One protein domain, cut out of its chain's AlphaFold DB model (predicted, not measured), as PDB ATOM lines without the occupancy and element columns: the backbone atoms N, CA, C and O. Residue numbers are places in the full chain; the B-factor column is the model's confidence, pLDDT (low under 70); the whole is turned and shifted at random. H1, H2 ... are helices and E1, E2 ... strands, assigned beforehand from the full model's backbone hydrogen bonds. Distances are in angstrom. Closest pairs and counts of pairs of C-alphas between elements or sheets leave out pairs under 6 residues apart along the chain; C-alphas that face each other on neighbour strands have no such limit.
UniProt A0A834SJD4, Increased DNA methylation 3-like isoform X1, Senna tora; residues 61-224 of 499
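AT A GLANCE: This is residues 61 to 224 of the 499 residues of the protein "Increased DNA methylation 3-like isoform X1" of Senna tora (UniProt A0A834SJD4). A long helix, H1, runs from one side of the domain in toward its middle, and shorter helices and long loops surround its inner part, crossing it rather than lining up beside it. Just beyond its inner end lies a small two-stranded ribbon, E1 and E5, and farther out a three-stranded sheet whose hairpin, E3 and E4, reaches away from the body. The printed part has 164 residues with seven named helices and five named strands, in the order H1 E1 H2 E2 H3 H4 H5 E3 E4 E5 H6 H7; the sheets, E2 - E4 - E3 and E1 - E5, are antiparallel. The class is mostly helix, though under half of the residues are in named elements. The whole is compact, with a radius of gyration of the C-alphas of 15.3 A and spans of 41 by 39 by 37 A.

IN THESE COORDINATES: H1, residues 61 to 77, is 24.3 A long and begins at C-alpha 61 (50.642, 46.087, -62.887). E1 is residues 79 to 81, H2 92 to 98 and E2 112 to 114. H3, residues 115 to 125, is 15.4 A long; H4, residues 137 to 144, is 10.5 A long. H5 is residues 162 to 165, E3 173 to 175, E4 181 to 184 and E5 186 to 188. H6, residues 199 to 209, is 15.4 A long. H7, residues 218 to 223, ends at C-alpha 223 (24.940, 39.077, -41.227).

HOW THE PARTS SIT: H1 is the hub. With residues 76 to 77 alone it touches H2, about perpendicular at 83 degrees; the closest C-alphas, of Ser 76 and Ala 92, are 4.9 A apart. With 3 pairs of C-alphas within 8 A each, it only just touches H3 (closest C-alphas Ile 74 and Tyr 122, 6.9 A), H5 (Ser 76 and Phe 165, 6.8 A) and H6 (Leu 70 and Phe 205, 6.8 A). H4 only just touches H5, with 3 such pairs, C-alphas 144 and 162 being closest at 5.1 A. H7 touches H3, C-alphas 124 and 221 being closest at 6.0 A. E1 and E5 have N 187 and O 80 at 2.9 A, within hydrogen-bond range. So are N 183 and O 113 of E2 and E4, at 2.8 A, and N 174 and O 182 of the hairpin E3 and E4, at 3.0 A. H3 only grazes that sheet, with residues 115 to 118. Every O i to N i+4 pair is within range in H1, H2, H3, H4, H6 and H7; H5 is too short for one.

THE WHOLE: The C-alphas farthest apart, of Pro 177 and Glu 199, are 43.4 A apart. The printed part has no cut. The links H2 to E2, H3 to H4 and H4 to H5 are long. The mean pLDDT of the printed part is 80.2; residues 61 to 64, 149 to 159, 176 to 180 and 218 to 224 are under 70.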
ATOM      1  N   LYS A  61      49.680  46.507 -63.926       50.31
ATOM      2  CA  LYS A  61      50.642  46.087 -62.887       50.31
ATOM      3  C   LYS A  61      50.346  46.635 -61.471       50.31
ATOM      4  O   LYS A  61      50.453  45.854 -60.529       50.31
ATOM      5  N   PRO A  62      49.943  47.908 -61.277       57.94
ATOM      6  CA  PRO A  62      49.633  48.441 -59.947       57.94
ATOM      7  C   PRO A  62      48.383  47.809 -59.326       57.94
ATOM      8  O   PRO A  62      48.368  47.541 -58.133       57.94
ATOM      9  N   LEU A  63      47.366  47.492 -60.138       59.69
ATOM     10  CA  LEU A  63      46.091  46.935 -59.667       59.69
ATOM     11  C   LEU A  63      46.249  45.553 -59.011       59.69
ATOM     12  O   LEU A  63      45.619  45.246 -57.998       59.69
ATOM     13  N   ILE A  64      47.104  44.710 -59.596       69.81
ATOM     14  CA  ILE A  64      47.409  43.379 -59.056       69.81
ATOM     15  C   ILE A  64      48.231  43.515 -57.767       69.81
ATOM     16  O   ILE A  64      47.974  42.808 -56.797       69.81
ATOM     17  N   SER A  65      49.169  44.468 -57.718       78.88
ATOM     18  CA  SER A  65      49.938  44.756 -56.500       78.88
ATOM     19  C   SER A  65      49.038  45.237 -55.356       78.88
ATOM     20  O   SER A  65      49.161  44.743 -54.238       78.88
ATOM     21  N   ASP A  66      48.087  46.135 -55.626       85.75
ATOM     22  CA  ASP A  66      47.187  46.681 -54.603       85.75
ATOM     23  C   ASP A  66      46.183  45.646 -54.075       85.75
ATOM     24  O   ASP A  66      45.964  45.563 -52.868       85.75
ATOM     25  N   SER A  67      45.608  44.812 -54.946       84.50
ATOM     26  CA  SER A  67      44.711  43.725 -54.515       84.50
ATOM     27  C   SER A  67      45.439  42.669 -53.675       84.50
ATOM     28  O   SER A  67      44.907  42.214 -52.660       84.50
ATOM     29  N   THR A  68      46.682  42.335 -54.038       85.19
ATOM     30  CA  THR A  68      47.544  41.432 -53.253       85.19
ATOM     31  C   THR A  68      47.909  42.043 -51.906       85.19
ATOM     32  O   THR A  68      47.801  41.380 -50.876       85.19
ATOM     33  N   PHE A  69      48.274  43.329 -51.900       89.44
ATOM     34  CA  PHE A  69      48.545  44.080 -50.679       89.44
ATOM     35  C   PHE A  69      47.341  44.045 -49.735       89.44
ATOM     36  O   PHE A  69      47.501  43.682 -48.576       89.44
ATOM     37  N   LEU A  70      46.133  44.357 -50.220       90.38
ATOM     38  CA  LEU A  70      44.918  44.337 -49.399       90.38
ATOM     39  C   LEU A  70      44.631  42.949 -48.831       90.38
ATOM     40  O   LEU A  70      44.288  42.819 -47.658       90.38
ATOM     41  N   LEU A  71      44.795  41.910 -49.648       90.12
ATOM     42  CA  LEU A  71      44.580  40.532 -49.231       90.12
ATOM     43  C   LEU A  71      45.544  40.124 -48.109       90.12
ATOM     44  O   LEU A  71      45.096  39.662 -47.057       90.12
ATOM     45  N   ASN A  72      46.843  40.364 -48.296       90.69
ATOM     46  CA  ASN A  72      47.867  40.082 -47.292       90.69
ATOM     47  C   ASN A  72      47.687  40.943 -46.044       90.69
ATOM     48  O   ASN A  72      47.790  40.437 -44.928       90.69
ATOM     49  N   PHE A  73      47.347  42.220 -46.206       91.69
ATOM     50  CA  PHE A  73      47.079  43.125 -45.098       91.69
ATOM     51  C   PHE A  73      45.909  42.622 -44.245       91.69
ATOM     52  O   PHE A  73      46.036  42.533 -43.026       91.69
ATOM     53  N   ILE A  74      44.785  42.240 -44.860       92.19
ATOM     54  CA  ILE A  74      43.612  41.749 -44.127       92.19
ATOM     55  C   ILE A  74      43.940  40.427 -43.424       92.19
ATOM     56  O   ILE A  74      43.743  40.302 -42.214       92.19
ATOM     57  N   MET A  75      44.487  39.455 -44.155       92.12
ATOM     58  CA  MET A  75      44.717  38.108 -43.630       92.12
ATOM     59  C   MET A  75      45.798  38.070 -42.546       92.12
ATOM     60  O   MET A  75      45.706  37.256 -41.636       92.12
ATOM     61  N   SER A  76      46.788  38.965 -42.591       91.25
ATOM     62  CA  SER A  76      47.868  39.002 -41.597       91.25
ATOM     63  C   SER A  76      47.559  39.849 -40.358       91.25
ATOM     64  O   SER A  76      48.115  39.573 -39.295       91.25
ATOM     65  N   ASN A  77      46.685  40.861 -40.456       91.88
ATOM     66  CA  ASN A  77      46.358  41.739 -39.325       91.88
ATOM     67  C   ASN A  77      45.119  41.279 -38.547       91.88
ATOM     68  O   ASN A  77      45.110  41.379 -37.323       91.88
ATOM     69  N   TYR A  78      44.095  40.748 -39.223       91.00
ATOM     70  CA  TYR A  78      42.864  40.293 -38.565       91.00
ATOM     71  C   TYR A  78      42.923  38.850 -38.073       91.00
ATOM     72  O   TYR A  78      42.031  38.423 -37.346       91.00
ATOM     73  N   LEU A  79      43.940  38.082 -38.457       93.31
ATOM     74  CA  LEU A  79      44.086  36.694 -38.034       93.31
ATOM     75  C   LEU A  79      45.375  36.519 -37.241       93.31
ATOM     76  O   LEU A  79      46.418  37.084 -37.576       93.31
ATOM     77  N   GLY A  80      45.296  35.698 -36.199       91.44
ATOM     78  CA  GLY A  80      46.436  35.300 -35.384       91.44
ATOM     79  C   GLY A  80      46.422  33.800 -35.099       91.44
ATOM     80  O   GLY A  80      45.342  33.203 -35.027       91.44
ATOM     81  N   PRO A  81      47.593  33.160 -34.947       91.12
ATOM     82  CA  PRO A  81      47.655  31.785 -34.478       91.12
ATOM     83  C   PRO A  81      47.216  31.709 -33.007       91.12
ATOM     84  O   PRO A  81      47.556  32.573 -32.198       91.12
ATOM     85  N   ASP A  82      46.475  30.662 -32.649       88.81
ATOM     86  CA  ASP A  82      45.971  30.422 -31.289       88.81
ATOM     87  C   ASP A  82      47.079  29.899 -30.360       88.81
ATOM     88  O   ASP A  82      47.060  28.745 -29.937       88.81
ATOM     89  N   VAL A  83      48.110  30.697 -30.092       89.69
ATOM     90  CA  VAL A  83      49.246  30.270 -29.261       89.69
ATOM     91  C   VAL A  83      48.904  30.450 -27.779       89.69
ATOM     92  O   VAL A  83      48.703  31.564 -27.304       89.69
ATOM     93  N   LYS A  84      48.886  29.354 -27.009       83.44
ATOM     94  CA  LYS A  84      48.427  29.328 -25.600       83.44
ATOM     95  C   LYS A  84      49.169  30.294 -24.672       83.44
ATOM     96  O   LYS A  84      48.588  30.773 -23.694       83.44
ATOM     97  N   SER A  85      50.456  30.519 -24.931       78.56
ATOM     98  CA  SER A  85      51.320  31.396 -24.136       78.56
ATOM     99  C   SER A  85      51.117  32.883 -24.439       78.56
ATOM    100  O   SER A  85      51.543  33.716 -23.642       78.56
ATOM    101  N   GLU A  86      50.448  33.232 -25.540       80.62
ATOM    102  CA  GLU A  86      50.290  34.615 -25.984       80.62
ATOM    103  C   GLU A  86      48.946  35.184 -25.548       80.62
ATOM    104  O   GLU A  86      47.876  34.791 -26.013       80.62
ATOM    105  N   LYS A  87      49.007  36.122 -24.601       77.19
ATOM    106  CA  LYS A  87      47.850  36.870 -24.112       77.19
ATOM    107  C   LYS A  87      48.237  38.346 -23.972       77.19
ATOM    108  O   LYS A  87      49.087  38.645 -23.133       77.19
ATOM    109  N   PRO A  88      47.618  39.274 -24.726       78.00
ATOM    110  CA  PRO A  88      46.588  39.053 -25.750       78.00
ATOM    111  C   PRO A  88      47.122  38.297 -26.979       78.00
ATOM    112  O   PRO A  88      48.329  38.230 -27.191       78.00
ATOM    113  N   ILE A  89      46.212  37.722 -27.769       84.38
ATOM    114  CA  ILE A  89      46.552  37.008 -29.008       84.38
ATOM    115  C   ILE A  89      47.181  37.997 -29.994       84.38
ATOM    116  O   ILE A  89      46.613  39.062 -30.247       84.38
ATOM    117  N   CYS A  90      48.338  37.639 -30.549       87.38
ATOM    118  CA  CYS A  90      49.033  38.439 -31.553       87.38
ATOM    119  C   CYS A  90      48.565  38.068 -32.966       87.38
ATOM    120  O   CYS A  90      48.409  36.887 -33.284       87.38
ATOM    121  N   SER A  91      48.405  39.065 -33.838       91.56
ATOM    122  CA  SER A  91      48.172  38.822 -35.268       91.56
ATOM    123  C   SER A  91      49.413  38.217 -35.936       91.56
ATOM    124  O   SER A  91      50.531  38.338 -35.423       91.56
ATOM    125  N   ALA A  92      49.252  37.586 -37.100       91.00
ATOM    126  CA  ALA A  92      50.387  37.057 -37.855       91.00
ATOM    127  C   ALA A  92      51.401  38.165 -38.205       91.00
ATOM    128  O   ALA A  92      52.603  37.988 -38.002       91.00
ATOM    129  N   ALA A  93      50.924  39.339 -38.628       90.31
ATOM    130  CA  ALA A  93      51.768  40.499 -38.913       90.31
ATOM    131  C   ALA A  93      52.513  40.995 -37.664       90.31
ATOM    132  O   ALA A  93      53.713  41.266 -37.720       90.31
ATOM    133  N   GLN A  94      51.831  41.061 -36.516       90.69
ATOM    134  CA  GLN A  94      52.447  41.477 -35.259       90.69
ATOM    135  C   GLN A  94      53.585  40.541 -34.858       90.69
ATOM    136  O   GLN A  94      54.645  41.002 -34.439       90.69
ATOM    137  N   ARG A  95      53.384  39.227 -35.011       90.19
ATOM    138  CA  ARG A  95      54.414  38.224 -34.716       90.19
ATOM    139  C   ARG A  95      55.639  38.376 -35.609       90.19
ATOM    140  O   ARG A  95      56.754  38.270 -35.101       90.19
ATOM    141  N   LEU A  96      55.431  38.630 -36.904       87.81
ATOM    142  CA  LEU A  96      56.509  38.838 -37.873       87.81
ATOM    143  C   LEU A  96      57.341  40.076 -37.519       87.81
ATOM    144  O   LEU A  96      58.563  39.988 -37.453       87.81
ATOM    145  N   VAL A  97      56.689  41.203 -37.217       88.88
ATOM    146  CA  VAL A  97      57.379  42.456 -36.860       88.88
ATOM    147  C   VAL A  97      58.083  42.357 -35.504       88.88
ATOM    148  O   VAL A  97      59.195  42.854 -35.347       88.88
ATOM    149  N   ALA A  98      57.461  41.704 -34.522       87.38
ATOM    150  CA  ALA A  98      58.040  41.523 -33.192       87.38
ATOM    151  C   ALA A  98      59.123  40.427 -33.134       87.38
ATOM    152  O   ALA A  98      59.765  40.274 -32.096       87.38
ATOM    153  N   GLY A  99      59.325  39.662 -34.214       86.12
ATOM    154  CA  GLY A  99      60.298  38.569 -34.260       86.12
ATOM    155  C   GLY A  99      60.015  37.474 -33.227       86.12
ATOM    156  O   GLY A  99      60.947  36.934 -32.629       86.12
ATOM    157  N   LEU A 100      58.735  37.181 -32.967       86.88
ATOM    158  CA  LEU A 100      58.345  36.203 -31.950       86.88
ATOM    159  C   LEU A 100      58.797  34.785 -32.335       86.88
ATOM    160  O   LEU A 100      58.805  34.440 -33.521       86.88
ATOM    161  N   PRO A 101      59.160  33.941 -31.350       85.38
ATOM    162  CA  PRO A 101      59.684  32.608 -31.619       85.38
ATOM    163  C   PRO A 101      58.666  31.744 -32.381       85.38
ATOM    164  O   PRO A 101      57.456  31.922 -32.205       85.38
ATOM    165  N   PRO A 102      59.127  30.794 -33.215       87.12
ATOM    166  CA  PRO A 102      58.237  29.858 -33.888       87.12
ATOM    167  C   PRO A 102      57.484  29.002 -32.862       87.12
ATOM    168  O   PRO A 102      58.016  28.668 -31.805       87.12
ATOM    169  N   TYR A 103      56.245  28.647 -33.190       89.06
ATOM    170  CA  TYR A 103      55.385  27.799 -32.367       89.06
ATOM    171  C   TYR A 103      55.249  26.406 -32.982       89.06
ATOM    172  O   TYR A 103      55.428  26.206 -34.185       89.06
ATOM    173  N   THR A 104      54.914  25.437 -32.140       88.75
ATOM    174  CA  THR A 104      54.682  24.045 -32.532       88.75
ATOM    175  C   THR A 104      53.217  23.661 -32.346       88.75
ATOM    176  O   THR A 104      52.439  24.378 -31.717       88.75
ATOM    177  N   SER A 105      52.816  22.499 -32.864       84.75
ATOM    178  CA  SER A 105      51.439  22.009 -32.731       84.75
ATOM    179  C   SER A 105      50.992  21.811 -31.275       84.75
ATOM    180  O   SER A 105      49.799  21.916 -30.996       84.75
ATOM    181  N   SER A 106      51.912  21.581 -30.329       85.44
ATOM    182  CA  SER A 106      51.588  21.495 -28.896       85.44
ATOM    183  C   SER A 106      51.251  22.846 -28.265       85.44
ATOM    184  O   SER A 106      50.457  22.906 -27.314       85.44
ATOM    185  N   ASP A 107      51.808  23.928 -28.806       86.19
ATOM    186  CA  ASP A 107      51.614  25.293 -28.303       86.19
ATOM    187  C   ASP A 107      50.277  25.886 -28.760       86.19
ATOM    188  O   ASP A 107      49.774  26.834 -28.155       86.19
ATOM    189  N   LEU A 108      49.685  25.293 -29.798       87.44
ATOM    190  CA  LEU A 108      48.433  25.722 -30.396       87.44
ATOM    191  C   LEU A 108      47.212  25.279 -29.581       87.44
ATOM    192  O   LEU A 108      47.145  24.174 -29.025       87.44
ATOM    193  N   GLY A 109      46.242  26.178 -29.485       79.00
ATOM    194  CA  GLY A 109      44.942  25.968 -28.872       79.00
ATOM    195  C   GLY A 109      43.933  25.305 -29.818       79.00
ATOM    196  O   GLY A 109      44.230  25.017 -30.981       79.00
ATOM    197  N   PRO A 110      42.733  24.995 -29.301       78.25
ATOM    198  CA  PRO A 110      41.713  24.246 -30.026       78.25
ATOM    199  C   PRO A 110      40.874  25.109 -30.984       78.25
ATOM    200  O   PRO A 110      39.913  24.594 -31.556       78.25
ATOM    201  N   SER A 111      41.179  26.404 -31.137       78.56
ATOM    202  CA  SER A 111      40.382  27.310 -31.971       78.56
ATOM    203  C   SER A 111      40.405  26.909 -33.445       78.56
ATOM    204  O   SER A 111      41.270  26.163 -33.900       78.56
ATOM    205  N   TYR A 112      39.451  27.410 -34.218       84.38
ATOM    206  CA  TYR A 112      39.411  27.233 -35.665       84.38
ATOM    207  C   TYR A 112      38.680  28.402 -36.318       84.38
ATOM    208  O   TYR A 112      37.836  29.051 -35.699       84.38
ATOM    209  N   VAL A 113      38.958  28.624 -37.600       82.25
ATOM    210  CA  VAL A 113      38.231  29.584 -38.438       82.25
ATOM    211  C   VAL A 113      37.681  28.865 -39.666       82.25
ATOM    212  O   VAL A 113      38.350  28.006 -40.244       82.25
ATOM    213  N   SER A 114      36.445  29.168 -40.064       83.12
ATOM    214  CA  SER A 114      35.866  28.621 -41.294       83.12
ATOM    215  C   SER A 114      36.250  29.473 -42.502       83.12
ATOM    216  O   SER A 114      36.363  30.694 -42.401       83.12
ATOM    217  N   ILE A 115      36.397  28.850 -43.674       84.06
ATOM    218  CA  ILE A 115      36.663  29.585 -44.920       84.06
ATOM    219  C   ILE A 115      35.531  30.575 -45.217       84.06
ATOM    220  O   ILE A 115      35.809  31.695 -45.620       84.06
ATOM    221  N   SER A 116      34.274  30.228 -44.926       80.19
ATOM    222  CA  SER A 116      33.143  31.152 -45.091       80.19
ATOM    223  C   SER A 116      33.241  32.401 -44.216       80.19
ATOM    224  O   SER A 116      32.822  33.477 -44.633       80.19
ATOM    225  N   LEU A 117      33.802  32.284 -43.009       84.06
ATOM    226  CA  LEU A 117      34.073  33.448 -42.170       84.06
ATOM    227  C   LEU A 117      35.200  34.303 -42.762       84.06
ATOM    228  O   LEU A 117      35.075  35.523 -42.777       84.06
ATOM    229  N   LEU A 118      36.253  33.681 -43.301       87.75
ATOM    230  CA  LEU A 118      37.337  34.401 -43.980       87.75
ATOM    231  C   LEU A 118      36.848  35.148 -45.226       87.75
ATOM    232  O   LEU A 118      37.240  36.290 -45.449       87.75
ATOM    233  N   GLU A 119      35.962  34.535 -46.013       86.94
ATOM    234  CA  GLU A 119      35.314  35.188 -47.154       86.94
ATOM    235  C   GLU A 119      34.517  36.410 -46.715       86.94
ATOM    236  O   GLU A 119      34.702  37.501 -47.251       86.94
ATOM    237  N   ARG A 120      33.647  36.237 -45.716       84.19
ATOM    238  CA  ARG A 120      32.824  37.330 -45.196       84.19
ATOM    239  C   ARG A 120      33.682  38.458 -44.652       84.19
ATOM    240  O   ARG A 120      33.396  39.604 -44.962       84.19
ATOM    241  N   LEU A 121      34.739  38.140 -43.909       88.25
ATOM    242  CA  LEU A 121      35.686  39.128 -43.405       88.25
ATOM    243  C   LEU A 121      36.307  39.928 -44.552       88.25
ATOM    244  O   LEU A 121      36.291  41.155 -44.518       88.25
ATOM    245  N   TYR A 122      36.818  39.241 -45.575       89.88
ATOM    246  CA  TYR A 122      37.456  39.878 -46.722       89.88
ATOM    247  C   TYR A 122      36.505  40.848 -47.437       89.88
ATOM    248  O   TYR A 122      36.832  42.021 -47.611       89.88
ATOM    249  N   TYR A 123      35.301  40.391 -47.787       89.00
ATOM    250  CA  TYR A 123      34.322  41.233 -48.478       89.00
ATOM    251  C   TYR A 123      33.722  42.321 -47.584       89.00
ATOM    252  O   TYR A 123      33.384  43.391 -48.077       89.00
ATOM    253  N   HIS A 124      33.616  42.081 -46.277       86.62
ATOM    254  CA  HIS A 124      33.133  43.076 -45.327       86.62
ATOM    255  C   HIS A 124      34.123  44.238 -45.186       86.62
ATOM    256  O   HIS A 124      33.722  45.396 -45.264       86.62
ATOM    257  N   VAL A 125      35.419  43.940 -45.042       87.56
ATOM    258  CA  VAL A 125      36.464  44.972 -44.940       87.56
ATOM    259  C   VAL A 125      36.614  45.752 -46.249       87.56
ATOM    260  O   VAL A 125      36.924  46.940 -46.225       87.56
ATOM    261  N   LEU A 126      36.364  45.112 -47.393       88.94
ATOM    262  CA  LEU A 126      36.467  45.732 -48.715       88.94
ATOM    263  C   LEU A 126      35.141  46.257 -49.277       88.94
ATOM    264  O   LEU A 126      35.077  46.585 -50.460       88.94
ATOM    265  N   ARG A 127      34.086  46.365 -48.463       84.81
ATOM    266  CA  ARG A 127      32.748  46.772 -48.929       84.81
ATOM    267  C   ARG A 127      32.718  48.149 -49.606       84.81
ATOM    268  O   ARG A 127      31.919  48.360 -50.511       84.81
ATOM    269  N   ASP A 128      33.599  49.048 -49.166       83.75
ATOM    270  CA  ASP A 128      33.709  50.433 -49.633       83.75
ATOM    271  C   ASP A 128      34.900  50.626 -50.602       83.75
ATOM    272  O   ASP A 128      35.144  51.728 -51.097       83.75
ATOM    273  N   ALA A 129      35.654  49.556 -50.888       87.06
ATOM    274  CA  ALA A 129      36.808  49.590 -51.779       87.06
ATOM    275  C   ALA A 129      36.387  49.640 -53.257       87.06
ATOM    276  O   ALA A 129      35.286  49.240 -53.639       87.06
ATOM    277  N   GLN A 130      37.295  50.094 -54.126       80.00
ATOM    278  CA  GLN A 130      37.035  50.103 -55.567       80.00
ATOM    279  C   GLN A 130      36.842  48.661 -56.092       80.00
ATOM    280  O   GLN A 130      37.669  47.797 -55.786       80.00
ATOM    281  N   PRO A 131      35.808  48.369 -56.913       79.75
ATOM    282  CA  PRO A 131      35.474  46.996 -57.325       79.75
ATOM    283  C   PRO A 131      36.602  46.246 -58.042       79.75
ATOM    284  O   PRO A 131      36.662  45.022 -58.014       79.75
ATOM    285  N   ASN A 132      37.506  46.981 -58.687       79.62
ATOM    286  CA  ASN A 132      38.663  46.451 -59.402       79.62
ATOM    287  C   ASN A 132      39.796  45.950 -58.482       79.62
ATOM    288  O   ASN A 132      40.703  45.275 -58.963       79.62
ATOM    289  N   LEU A 133      39.754  46.283 -57.189       82.62
ATOM    290  CA  LEU A 133      40.704  45.827 -56.170       82.62
ATOM    291  C   LEU A 133      40.215  44.581 -55.419       82.62
ATOM    292  O   LEU A 133      40.996  43.928 -54.727       82.62
ATOM    293  N   VAL A 134      38.925  44.262 -55.537       86.00
ATOM    294  CA  VAL A 134      38.286  43.157 -54.824       86.00
ATOM    295  C   VAL A 134      38.429  41.876 -55.636       86.00
ATOM    296  O   VAL A 134      37.981  41.789 -56.778       86.00
ATOM    297  N   LEU A 135      39.041  40.853 -55.040       84.75
ATOM    298  CA  LEU A 135      39.211  39.563 -55.696       84.75
ATOM    299  C   LEU A 135      37.901  38.778 -55.758       84.75
ATOM    300  O   LEU A 135      37.104  38.744 -54.815       84.75
ATOM    301  N   GLU A 136      37.722  38.067 -56.868       81.88
ATOM    302  CA  GLU A 136      36.656  37.084 -57.011       81.88
ATOM    303  C   GLU A 136      36.846  35.930 -56.010       81.88
ATOM    304  O   GLU A 136      37.968  35.551 -55.660       81.88
ATOM    305  N   GLN A 137      35.740  35.323 -55.581       81.69
ATOM    306  CA  GLN A 137      35.719  34.254 -54.581       81.69
ATOM    307  C   GLN A 137      36.615  33.066 -54.968       81.69
ATOM    308  O   GLN A 137      37.290  32.477 -54.122       81.69
ATOM    309  N   SER A 138      36.666  32.736 -56.261       76.88
ATOM    310  CA  SER A 138      37.523  31.684 -56.813       76.88
ATOM    311  C   SER A 138      39.016  31.969 -56.587       76.88
ATOM    312  O   SER A 138      39.758  31.077 -56.167       76.88
ATOM    313  N   MET A 139      39.445  33.219 -56.780       82.25
ATOM    314  CA  MET A 139      40.821  33.680 -56.565       82.25
ATOM    315  C   MET A 139      41.170  33.723 -55.076       82.25
ATOM    316  O   MET A 139      42.237  33.254 -54.678       82.25
ATOM    317  N   LEU A 140      40.241  34.190 -54.235       86.25
ATOM    318  CA  LEU A 140      40.387  34.149 -52.779       86.25
ATOM    319  C   LEU A 140      40.590  32.708 -52.280       86.25
ATOM    320  O   LEU A 140      41.456  32.443 -51.448       86.25
ATOM    321  N   HIS A 141      39.854  31.738 -52.828       84.50
ATOM    322  CA  HIS A 141      40.046  30.322 -52.493       84.50
ATOM    323  C   HIS A 141      41.394  29.780 -52.943       84.50
ATOM    324  O   HIS A 141      41.978  28.967 -52.227       84.50
ATOM    325  N   MET A 142      41.884  30.187 -54.115       83.38
ATOM    326  CA  MET A 142      43.227  29.809 -54.559       83.38
ATOM    327  C   MET A 142      44.293  30.372 -53.617       83.38
ATOM    328  O   MET A 142      45.226  29.648 -53.278       83.38
ATOM    329  N   TYR A 143      44.120  31.600 -53.121       87.56
ATOM    330  CA  TYR A 143      45.030  32.206 -52.148       87.56
ATOM    331  C   TYR A 143      45.051  31.447 -50.821       87.56
ATOM    332  O   TYR A 143      46.120  31.103 -50.323       87.56
ATOM    333  N   LEU A 144      43.873  31.114 -50.283       86.31
ATOM    334  CA  LEU A 144      43.743  30.371 -49.022       86.31
ATOM    335  C   LEU A 144      44.361  28.965 -49.095       86.31
ATOM    336  O   LEU A 144      44.778  28.414 -48.078       86.31
ATOM    337  N   LYS A 145      44.436  28.386 -50.299       82.62
ATOM    338  CA  LYS A 145      45.094  27.098 -50.561       82.62
ATOM    339  C   LYS A 145      46.610  27.197 -50.761       82.62
ATOM    340  O   LYS A 145      47.246  26.153 -50.826       82.62
ATOM    341  N   GLY A 146      47.163  28.398 -50.920       80.44
ATOM    342  CA  GLY A 146      48.560  28.573 -51.325       80.44
ATOM    343  C   GLY A 146      48.817  28.291 -52.815       80.44
ATOM    344  O   GLY A 146      49.894  27.862 -53.206       80.44
ATOM    345  N   ASN A 147      47.805  28.478 -53.671       78.38
ATOM    346  CA  ASN A 147      47.873  28.180 -55.109       78.38
ATOM    347  C   ASN A 147      47.602  29.409 -55.990       78.38
ATOM    348  O   ASN A 147      47.359  29.268 -57.189       78.38
ATOM    349  N   LEU A 148      47.576  30.615 -55.414       74.19
ATOM    350  CA  LEU A 148      47.331  31.830 -56.183       74.19
ATOM    351  C   LEU A 148      48.629  32.311 -56.840       74.19
ATOM    352  O   LEU A 148      49.476  32.920 -56.191       74.19
ATOM    353  N   PHE A 149      48.766  32.056 -58.139       62.59
ATOM    354  CA  PHE A 149      49.861  32.585 -58.947       62.59
ATOM    355  C   PHE A 149      49.460  33.943 -59.518       62.59
ATOM    356  O   PHE A 149      48.660  34.016 -60.452       62.59
ATOM    357  N   LEU A 150      50.014  35.018 -58.964       59.84
ATOM    358  CA  LEU A 150      49.919  36.348 -59.557       59.84
ATOM    359  C   LEU A 150      51.220  36.653 -60.310       59.84
ATOM    360  O   LEU A 150      52.293  36.282 -59.831       59.84
ATOM    361  N   PRO A 151      51.159  37.291 -61.494       51.75
ATOM    362  CA  PRO A 151      52.353  37.719 -62.212       51.75
ATOM    363  C   PRO A 151      53.036  38.826 -61.401       51.75
ATOM    364  O   PRO A 151      52.658  39.994 -61.477       51.75
ATOM    365  N   SER A 152      53.998  38.441 -60.568       46.78
ATOM    366  CA  SER A 152      54.672  39.347 -59.645       46.78
ATOM    367  C   SER A 152      55.597  40.310 -60.384       46.78
ATOM    368  O   SER A 152      56.343  39.912 -61.283       46.78
ATOM    369  N   SER A 153      55.589  41.579 -59.973       42.47
ATOM    370  CA  SER A 153      56.743  42.461 -60.155       42.47
ATOM    371  C   SER A 153      57.955  41.887 -59.414       42.47
ATOM    372  O   SER A 153      57.807  41.097 -58.492       42.47
ATOM    373  N   GLU A 154      59.158  42.274 -59.825       39.41
ATOM    374  CA  GLU A 154      60.460  41.723 -59.413       39.41
ATOM    375  C   GLU A 154      60.827  41.880 -57.909       39.41
ATOM    376  O   GLU A 154      61.974  41.647 -57.533       39.41
ATOM    377  N   SER A 155      59.886  42.242 -57.029       45.12
ATOM    378  CA  SER A 155      60.067  42.313 -55.574       45.12
ATOM    379  C   SER A 155      59.672  40.991 -54.907       45.12
ATOM    380  O   SER A 155      58.537  40.531 -54.963       45.12
ATOM    381  N   THR A 156      60.636  40.363 -54.243       43.09
ATOM    382  CA  THR A 156      60.540  39.024 -53.637       43.09
ATOM    383  C   THR A 156      59.670  38.966 -52.369       43.09
ATOM    384  O   THR A 156      59.462  37.882 -51.833       43.09
ATOM    385  N   GLU A 157      59.148  40.104 -51.894       48.44
ATOM    386  CA  GLU A 157      58.417  40.232 -50.620       48.44
ATOM    387  C   GLU A 157      56.880  40.240 -50.776       48.44
ATOM    388  O   GLU A 157      56.171  39.968 -49.809       48.44
ATOM    389  N   ASP A 158      56.347  40.466 -51.983       54.19
ATOM    390  CA  ASP A 158      54.904  40.699 -52.202       54.19
ATOM    391  C   ASP A 158      54.087  39.428 -52.506       54.19
ATOM    392  O   ASP A 158      52.863  39.483 -52.617       54.19
ATOM    393  N   ASN A 159      54.740  38.269 -52.613       62.06
ATOM    394  CA  ASN A 159      54.093  37.005 -52.988       62.06
ATOM    395  C   ASN A 159      53.645  36.156 -51.792       62.06
ATOM    396  O   ASN A 159      53.358  34.973 -51.972       62.06
ATOM    397  N   GLN A 160      53.585  36.733 -50.587       76.06
ATOM    398  CA  GLN A 160      53.093  36.003 -49.422       76.06
ATOM    399  C   GLN A 160      51.664  35.512 -49.665       76.06
ATOM    400  O   GLN A 160      50.802  36.253 -50.142       76.06
ATOM    401  N   GLN A 161      51.427  34.247 -49.347       84.38
ATOM    402  CA  GLN A 161      50.137  33.580 -49.413       84.38
ATOM    403  C   GLN A 161      49.629  33.246 -48.012       84.38
ATOM    404  O   GLN A 161      50.348  33.318 -47.017       84.38
ATOM    405  N   PHE A 162      48.370  32.814 -47.924       86.81
ATOM    406  CA  PHE A 162      47.768  32.424 -46.648       86.81
ATOM    407  C   PHE A 162      48.595  31.370 -45.894       86.81
ATOM    408  O   PHE A 162      48.730  31.430 -44.674       86.81
ATOM    409  N   THR A 163      49.168  30.417 -46.630       87.06
ATOM    410  CA  THR A 163      49.981  29.323 -46.088       87.06
ATOM    411  C   THR A 163      51.337  29.771 -45.551       87.06
ATOM    412  O   THR A 163      51.938  29.025 -44.782       87.06
ATOM    413  N   ASP A 164      51.803  30.972 -45.900       87.50
ATOM    414  CA  ASP A 164      53.037  31.536 -45.344       87.50
ATOM    415  C   ASP A 164      52.796  32.092 -43.936       87.50
ATOM    416  O   ASP A 164      53.635  31.939 -43.049       87.50
ATOM    417  N   PHE A 165      51.616  32.677 -43.702       88.62
ATOM    418  CA  PHE A 165      51.182  33.105 -42.368       88.62
ATOM    419  C   PHE A 165      50.743  31.923 -41.498       88.62
ATOM    420  O   PHE A 165      51.019  31.897 -40.297       88.62
ATOM    421  N   PHE A 166      50.069  30.945 -42.112       90.69
ATOM    422  CA  PHE A 166      49.491  29.779 -41.444       90.69
ATOM    423  C   PHE A 166      49.925  28.475 -42.136       90.69
ATOM    424  O   PHE A 166      49.170  27.911 -42.935       90.69
ATOM    425  N   PRO A 167      51.131  27.962 -41.824       88.88
ATOM    426  CA  PRO A 167      51.666  26.750 -42.437       88.88
ATOM    427  C   PRO A 167      50.770  25.527 -42.217       88.88
ATOM    428  O   PRO A 167      50.365  25.238 -41.091       88.88
ATOM    429  N   LEU A 168      50.490  24.765 -43.282       85.62
ATOM    430  CA  LEU A 168      49.536  23.640 -43.267       85.62
ATOM    431  C   LEU A 168      49.920  22.498 -42.308       85.62
ATOM    432  O   LEU A 168      49.050  21.755 -41.857       85.62
ATOM    433  N   ASN A 169      51.210  22.358 -41.990       82.94
ATOM    434  CA  ASN A 169      51.720  21.392 -41.013       82.94
ATOM    435  C   ASN A 169      51.320  21.735 -39.567       82.94
ATOM    436  O   ASN A 169      51.275  20.843 -38.724       82.94
ATOM    437  N   LEU A 170      51.030  23.008 -39.283       86.25
ATOM    438  CA  LEU A 170      50.581  23.497 -37.977       86.25
ATOM    439  C   LEU A 170      49.076  23.804 -37.992       86.25
ATOM    440  O   LEU A 170      48.331  23.383 -37.107       86.25
ATOM    441  N   HIS A 171      48.620  24.474 -39.046       87.12
ATOM    442  CA  HIS A 171      47.251  24.922 -39.266       87.12
ATOM    443  C   HIS A 171      46.558  24.035 -40.295       87.12
ATOM    444  O   HIS A 171      46.312  24.422 -41.439       87.12
ATOM    445  N   GLN A 172      46.250  22.808 -39.879       84.19
ATOM    446  CA  GLN A 172      45.613  21.826 -40.750       84.19
ATOM    447  C   GLN A 172      44.303  22.376 -41.330       84.19
ATOM    448  O   GLN A 172      43.406  22.799 -40.590       84.19
ATOM    449  N   GLN A 173      44.180  22.304 -42.657       84.00
ATOM    450  CA  GLN A 173      42.932  22.578 -43.358       84.00
ATOM    451  C   GLN A 173      42.126  21.288 -43.502       84.00
ATOM    452  O   GLN A 173      42.582  20.335 -44.137       84.00
ATOM    453  N   ILE A 174      40.935  21.245 -42.905       74.88
ATOM    454  CA  ILE A 174      40.058  20.072 -42.970       74.88
ATOM    455  C   ILE A 174      38.936  20.313 -43.965       74.88
ATOM    456  O   ILE A 174      38.285  21.362 -43.959       74.88
ATOM    457  N   TRP A 175      38.716  19.295 -44.790       71.62
ATOM    458  CA  TRP A 175      37.684  19.233 -45.805       71.62
ATOM    459  C   TRP A 175      36.570  18.324 -45.317       71.62
ATOM    460  O   TRP A 175      36.765  17.119 -45.183       71.62
ATOM    461  N   TYR A 176      35.405  18.903 -45.059       63.06
ATOM    462  CA  TYR A 176      34.206  18.124 -44.809       63.06
ATOM    463  C   TYR A 176      33.397  18.014 -46.108       63.06
ATOM    464  O   TYR A 176      33.353  18.985 -46.879       63.06
ATOM    465  N   PRO A 177      32.766  16.855 -46.378       37.78
ATOM    466  CA  PRO A 177      31.826  16.735 -47.483       37.78
ATOM    467  C   PRO A 177      30.741  17.812 -47.332       37.78
ATOM    468  O   PRO A 177      30.302  18.124 -46.228       37.78
ATOM    469  N   ASP A 178      30.387  18.441 -48.450       43.41
ATOM    470  CA  ASP A 178      29.459  19.574 -48.557       43.41
ATOM    471  C   ASP A 178      29.945  20.946 -48.059       43.41
ATOM    472  O   ASP A 178      29.223  21.664 -47.365       43.41
ATOM    473  N   SER A 179      31.088  21.413 -48.575       49.75
ATOM    474  CA  SER A 179      31.524  22.831 -48.603       49.75
ATOM    475  C   SER A 179      31.980  23.466 -47.281       49.75
ATOM    476  O   SER A 179      32.324  24.646 -47.262       49.75
ATOM    477  N   PHE A 180      32.088  22.694 -46.198       54.53
ATOM    478  CA  PHE A 180      32.670  23.189 -44.952       54.53
ATOM    479  C   PHE A 180      34.186  22.949 -44.940       54.53
ATOM    480  O   PHE A 180      34.668  21.817 -44.896       54.53
ATOM    481  N   ARG A 181      34.941  24.048 -45.017       79.69
ATOM    482  CA  ARG A 181      36.399  24.063 -44.876       79.69
ATOM    483  C   ARG A 181      36.758  24.867 -43.637       79.69
ATOM    484  O   ARG A 181      36.254  25.981 -43.469       79.69
ATOM    485  N   ILE A 182      37.631  24.320 -42.802       81.81
ATOM    486  CA  ILE A 182      38.151  25.007 -41.616       81.81
ATOM    487  C   ILE A 182      39.667  25.004 -41.612       81.81
ATOM    488  O   ILE A 182      40.286  24.069 -42.116       81.81
ATOM    489  N   VAL A 183      40.239  26.025 -40.986       85.44
ATOM    490  CA  VAL A 183      41.659  26.121 -40.658       85.44
ATOM    491  C   VAL A 183      41.785  26.021 -39.141       85.44
ATOM    492  O   VAL A 183      41.197  26.823 -38.410       85.44
ATOM    493  N   LYS A 184      42.503  25.004 -38.657       83.00
ATOM    494  CA  LYS A 184      42.728  24.802 -37.220       83.00
ATOM    495  C   LYS A 184      43.693  25.833 -36.637       83.00
ATOM    496  O   LYS A 184      44.603  26.304 -37.312       83.00
ATOM    497  N   ALA A 185      43.523  26.095 -35.348       84.56
ATOM    498  CA  ALA A 185      44.367  26.923 -34.500       84.56
ATOM    499  C   ALA A 185      44.565  28.364 -34.998       84.56
ATOM    500  O   ALA A 185      45.619  28.957 -34.789       84.56
ATOM    501  N   VAL A 186      43.555  28.927 -35.661       87.62
ATOM    502  CA  VAL A 186      43.529  30.330 -36.096       87.62
ATOM    503  C   VAL A 186      42.385  31.040 -35.387       87.62
ATOM    504  O   VAL A 186      41.293  30.484 -35.258       87.62
ATOM    505  N   VAL A 187      42.641  32.267 -34.937       87.12
ATOM    506  CA  VAL A 187      41.679  33.124 -34.240       87.12
ATOM    507  C   VAL A 187      41.486  34.419 -35.017       87.12
ATOM    508  O   VAL A 187      42.442  35.003 -35.527       87.12
ATOM    509  N   LEU A 188      40.233  34.870 -35.076       88.69
ATOM    510  CA  LEU A 188      39.863  36.181 -35.593       88.69
ATOM    511  C   LEU A 188      40.077  37.256 -34.519       88.69
ATOM    512  O   LEU A 188      39.561  37.149 -33.405       88.69
ATOM    513  N   ILE A 189      40.793  38.313 -34.877       87.06
ATOM    514  CA  ILE A 189      41.075  39.472 -34.038       87.06
ATOM    515  C   ILE A 189      40.129  40.599 -34.453       87.06
ATOM    516  O   ILE A 189      40.201  41.124 -35.558       87.06
ATOM    517  N   VAL A 190      39.223  40.956 -33.546       83.44
ATOM    518  CA  VAL A 190      38.144  41.936 -33.779       83.44
ATOM    519  C   VAL A 190      38.669  43.365 -33.880       83.44
ATOM    520  O   VAL A 190      38.140  44.182 -34.630       83.44
ATOM    521  N   ASP A 191      39.690  43.664 -33.085       85.06
ATOM    522  CA  ASP A 191      40.296  44.984 -32.961       85.06
ATOM    523  C   ASP A 191      41.820  44.817 -33.044       85.06
ATOM    524  O   ASP A 191      42.480  44.601 -32.020       85.06
ATOM    525  N   PRO A 192      42.378  44.752 -34.266       86.62
ATOM    526  CA  PRO A 192      43.796  44.501 -34.463       86.62
ATOM    527  C   PRO A 192      44.627  45.695 -33.994       86.62
ATOM    528  O   PRO A 192      44.323  46.858 -34.271       86.62
ATOM    529  N   VAL A 193      45.722  45.402 -33.291       84.50
ATOM    530  CA  VAL A 193      46.655  46.429 -32.818       84.50
ATOM    531  C   VAL A 193      47.313  47.101 -34.021       84.50
ATOM    532  O   VAL A 193      47.827  46.440 -34.911       84.50
ATOM    533  N   THR A 194      47.330  48.430 -34.044       86.12
ATOM    534  CA  THR A 194      47.819  49.192 -35.204       86.12
ATOM    535  C   THR A 194      49.215  49.771 -35.020       86.12
ATOM    536  O   THR A 194      49.818  50.232 -35.984       86.12
ATOM    537  N   SER A 195      49.761  49.729 -33.801       86.62
ATOM    538  CA  SER A 195      51.016  50.405 -33.445       86.62
ATOM    539  C   SER A 195      52.257  49.849 -34.144       86.62
ATOM    540  O   SER A 195      53.251  50.558 -34.247       86.62
ATOM    541  N   TYR A 196      52.226  48.587 -34.582       86.88
ATOM    542  CA  TYR A 196      53.337  47.951 -35.299       86.88
ATOM    543  C   TYR A 196      53.232  48.107 -36.822       86.88
ATOM    544  O   TYR A 196      54.181  47.783 -37.535       86.88
ATOM    545  N   ILE A 197      52.082  48.559 -37.334       90.00
ATOM    546  CA  ILE A 197      51.845  48.698 -38.770       90.00
ATOM    547  C   ILE A 197      52.567  49.956 -39.245       90.00
ATOM    548  O   ILE A 197      52.416  51.027 -38.652       90.00
ATOM    549  N   LYS A 198      53.345  49.841 -40.325       90.19
ATOM    550  CA  LYS A 198      54.040  50.995 -40.895       90.19
ATOM    551  C   LYS A 198      53.031  52.059 -41.315       90.19
ATOM    552  O   LYS A 198      51.970  51.761 -41.866       90.19
ATOM    553  N   GLU A 199      53.379  53.320 -41.092       89.12
ATOM    554  CA  GLU A 199      52.485  54.435 -41.409       89.12
ATOM    555  C   GLU A 199      52.155  54.500 -42.912       89.12
ATOM    556  O   GLU A 199      51.037  54.852 -43.285       89.12
ATOM    557  N   GLU A 200      53.103  54.111 -43.769       89.62
ATOM    558  CA  GLU A 200      52.921  53.993 -45.221       89.62
ATOM    559  C   GLU A 200      51.852  52.957 -45.596       89.62
ATOM    560  O   GLU A 200      50.918  53.284 -46.331       89.62
ATOM    561  N   ASP A 201      51.913  51.757 -45.015       89.12
ATOM    562  CA  ASP A 201      50.961  50.675 -45.271       89.12
ATOM    563  C   ASP A 201      49.574  51.027 -44.736       89.12
ATOM    564  O   ASP A 201      48.564  50.804 -45.401       89.12
ATOM    565  N   MET A 202      49.513  51.662 -43.563       89.69
ATOM    566  CA  MET A 202      48.256  52.148 -43.000       89.69
ATOM    567  C   MET A 202      47.609  53.205 -43.904       89.69
ATOM    568  O   MET A 202      46.404  53.160 -44.154       89.69
ATOM    569  N   LYS A 203      48.393  54.163 -44.413       90.00
ATOM    570  CA  LYS A 203      47.898  55.185 -45.347       90.00
ATOM    571  C   LYS A 203      47.436  54.557 -46.659       90.00
ATOM    572  O   LYS A 203      46.360  54.912 -47.136       90.00
ATOM    573  N   ARG A 204      48.199  53.602 -47.203       91.00
ATOM    574  CA  ARG A 204      47.843  52.858 -48.420       91.00
ATOM    575  C   ARG A 204      46.537  52.090 -48.232       91.00
ATOM    576  O   ARG A 204      45.634  52.227 -49.049       91.00
ATOM    577  N   PHE A 205      46.385  51.364 -47.126       90.81
ATOM    578  CA  PHE A 205      45.160  50.633 -46.809       90.81
ATOM    579  C   PHE A 205      43.940  51.558 -46.723       90.81
ATOM    580  O   PHE A 205      42.920  51.294 -47.359       90.81
ATOM    581  N   LYS A 206      44.051  52.675 -45.993       90.50
ATOM    582  CA  LYS A 206      42.965  53.663 -45.866       90.50
ATOM    583  C   LYS A 206      42.580  54.270 -47.209       90.50
ATOM    584  O   LYS A 206      41.396  54.416 -47.496       90.50
ATOM    585  N   TYR A 207      43.572  54.599 -48.033       89.94
ATOM    586  CA  TYR A 207      43.352  55.153 -49.366       89.94
ATOM    587  C   TYR A 207      42.611  54.173 -50.288       89.94
ATOM    588  O   TYR A 207      41.704  54.581 -51.007       89.94
ATOM    589  N   LEU A 208      42.964  52.886 -50.244       88.00
ATOM    590  CA  LEU A 208      42.388  51.863 -51.122       88.00
ATOM    591  C   LEU A 208      41.001  51.375 -50.676       88.00
ATOM    592  O   LEU A 208      40.172  51.036 -51.519       88.00
ATOM    593  N   THR A 209      40.752  51.314 -49.364       87.00
ATOM    594  CA  THR A 209      39.510  50.750 -48.804       87.00
ATOM    595  C   THR A 209      38.477  51.793 -48.396       87.00
ATOM    596  O   THR A 209      37.314  51.449 -48.232       87.00
ATOM    597  N   GLY A 210      38.885  53.046 -48.170       82.06
ATOM    598  CA  GLY A 210      38.027  54.069 -47.563       82.06
ATOM    599  C   GLY A 210      37.743  53.842 -46.070       82.06
ATOM    600  O   GLY A 210      37.037  54.634 -45.445       82.06
ATOM    601  N   VAL A 211      38.306  52.788 -45.467       82.62
ATOM    602  CA  VAL A 211      38.045  52.405 -44.078       82.62
ATOM    603  C   VAL A 211      38.993  53.144 -43.134       82.62
ATOM    604  O   VAL A 211      40.208  52.980 -43.185       82.62
ATOM    605  N   ASN A 212      38.439  53.940 -42.217       75.38
ATOM    606  CA  ASN A 212      39.229  54.752 -41.280       75.38
ATOM    607  C   ASN A 212      39.695  53.998 -40.024       75.38
ATOM    608  O   ASN A 212      40.689  54.402 -39.409       75.38
ATOM    609  N   ASN A 213      38.981  52.933 -39.643       79.81
ATOM    610  CA  ASN A 213      39.228  52.144 -38.439       79.81
ATOM    611  C   ASN A 213      39.268  50.647 -38.769       79.81
ATOM    612  O   ASN A 213      38.401  50.161 -39.482       79.81
ATOM    613  N   LEU A 214      40.237  49.923 -38.207       82.38
ATOM    614  CA  LEU A 214      40.401  48.482 -38.419       82.38
ATOM    615  C   LEU A 214      39.538  47.621 -37.489       82.38
ATOM    616  O   LEU A 214      39.642  46.404 -37.501       82.38
ATOM    617  N   LYS A 215      38.695  48.216 -36.651       83.06
ATOM    618  CA  LYS A 215      37.781  47.438 -35.818       83.06
ATOM    619  C   LYS A 215      36.633  46.885 -36.661       83.06
ATOM    620  O   LYS A 215      35.903  47.658 -37.276       83.06
ATOM    621  N   VAL A 216      36.435  45.572 -36.617       80.25
ATOM    622  CA  VAL A 216      35.335  44.886 -37.311       80.25
ATOM    623  C   VAL A 216      34.220  44.554 -36.322       80.25
ATOM    624  O   VAL A 216      34.479  44.080 -35.219       80.25
ATOM    625  N   ASP A 217      32.963  44.775 -36.708       75.94
ATOM    626  CA  ASP A 217      31.822  44.225 -35.976       75.94
ATOM    627  C   ASP A 217      31.553  42.801 -36.476       75.94
ATOM    628  O   ASP A 217      31.090  42.589 -37.598       75.94
ATOM    629  N   ILE A 218      31.855  41.802 -35.640       67.62
ATOM    630  CA  ILE A 218      31.644  40.389 -35.983       67.62
ATOM    631  C   ILE A 218      30.182  40.130 -36.361       67.62
ATOM    632  O   ILE A 218      29.923  39.339 -37.263       67.62
ATOM    633  N   ASN A 219      29.219  40.784 -35.704       60.09
ATOM    634  CA  ASN A 219      27.808  40.545 -35.995       60.09
ATOM    635  C   ASN A 219      27.474  41.057 -37.398       60.09
ATOM    636  O   ASN A 219      26.882  40.333 -38.193       60.09
ATOM    637  N   GLU A 220      27.934  42.257 -37.747       66.50
ATOM    638  CA  GLU A 220      27.773  42.819 -39.093       66.50
ATOM    639  C   GLU A 220      28.451  41.939 -40.163       66.50
ATOM    640  O   GLU A 220      27.861  41.634 -41.205       66.50
ATOM    641  N   CYS A 221      29.648  41.425 -39.861       60.88
ATOM    642  CA  CYS A 221      30.382  40.494 -40.716       60.88
ATOM    643  C   CYS A 221      29.645  39.152 -40.910       60.88
ATOM    644  O   CYS A 221      29.686  38.571 -41.995       60.88
ATOM    645  N   LEU A 222      28.955  38.642 -39.885       54.66
ATOM    646  CA  LEU A 222      28.190  37.393 -39.957       54.66
ATOM    647  C   LEU A 222      26.830  37.555 -40.655       54.66
ATOM    648  O   LEU A 222      26.334  36.574 -41.216       54.66
ATOM    649  N   HIS A 223      26.251  38.761 -40.642       48.28
ATOM    650  CA  HIS A 223      24.940  39.077 -41.227       48.28
ATOM    651  C   HIS A 223      24.983  39.518 -42.700       48.28
ATOM    652  O   HIS A 223      23.929  39.610 -43.331       48.28
ATOM    653  N   THR A 224      26.164  39.760 -43.273       46.91
ATOM    654  CA  THR A 224      26.297  40.157 -44.683       46.91
ATOM    655  C   THR A 224      26.027  38.951 -45.603       46.91
ATOM    656  O   THR A 224      26.827  38.016 -45.670       46.91
TER     657      THR A 224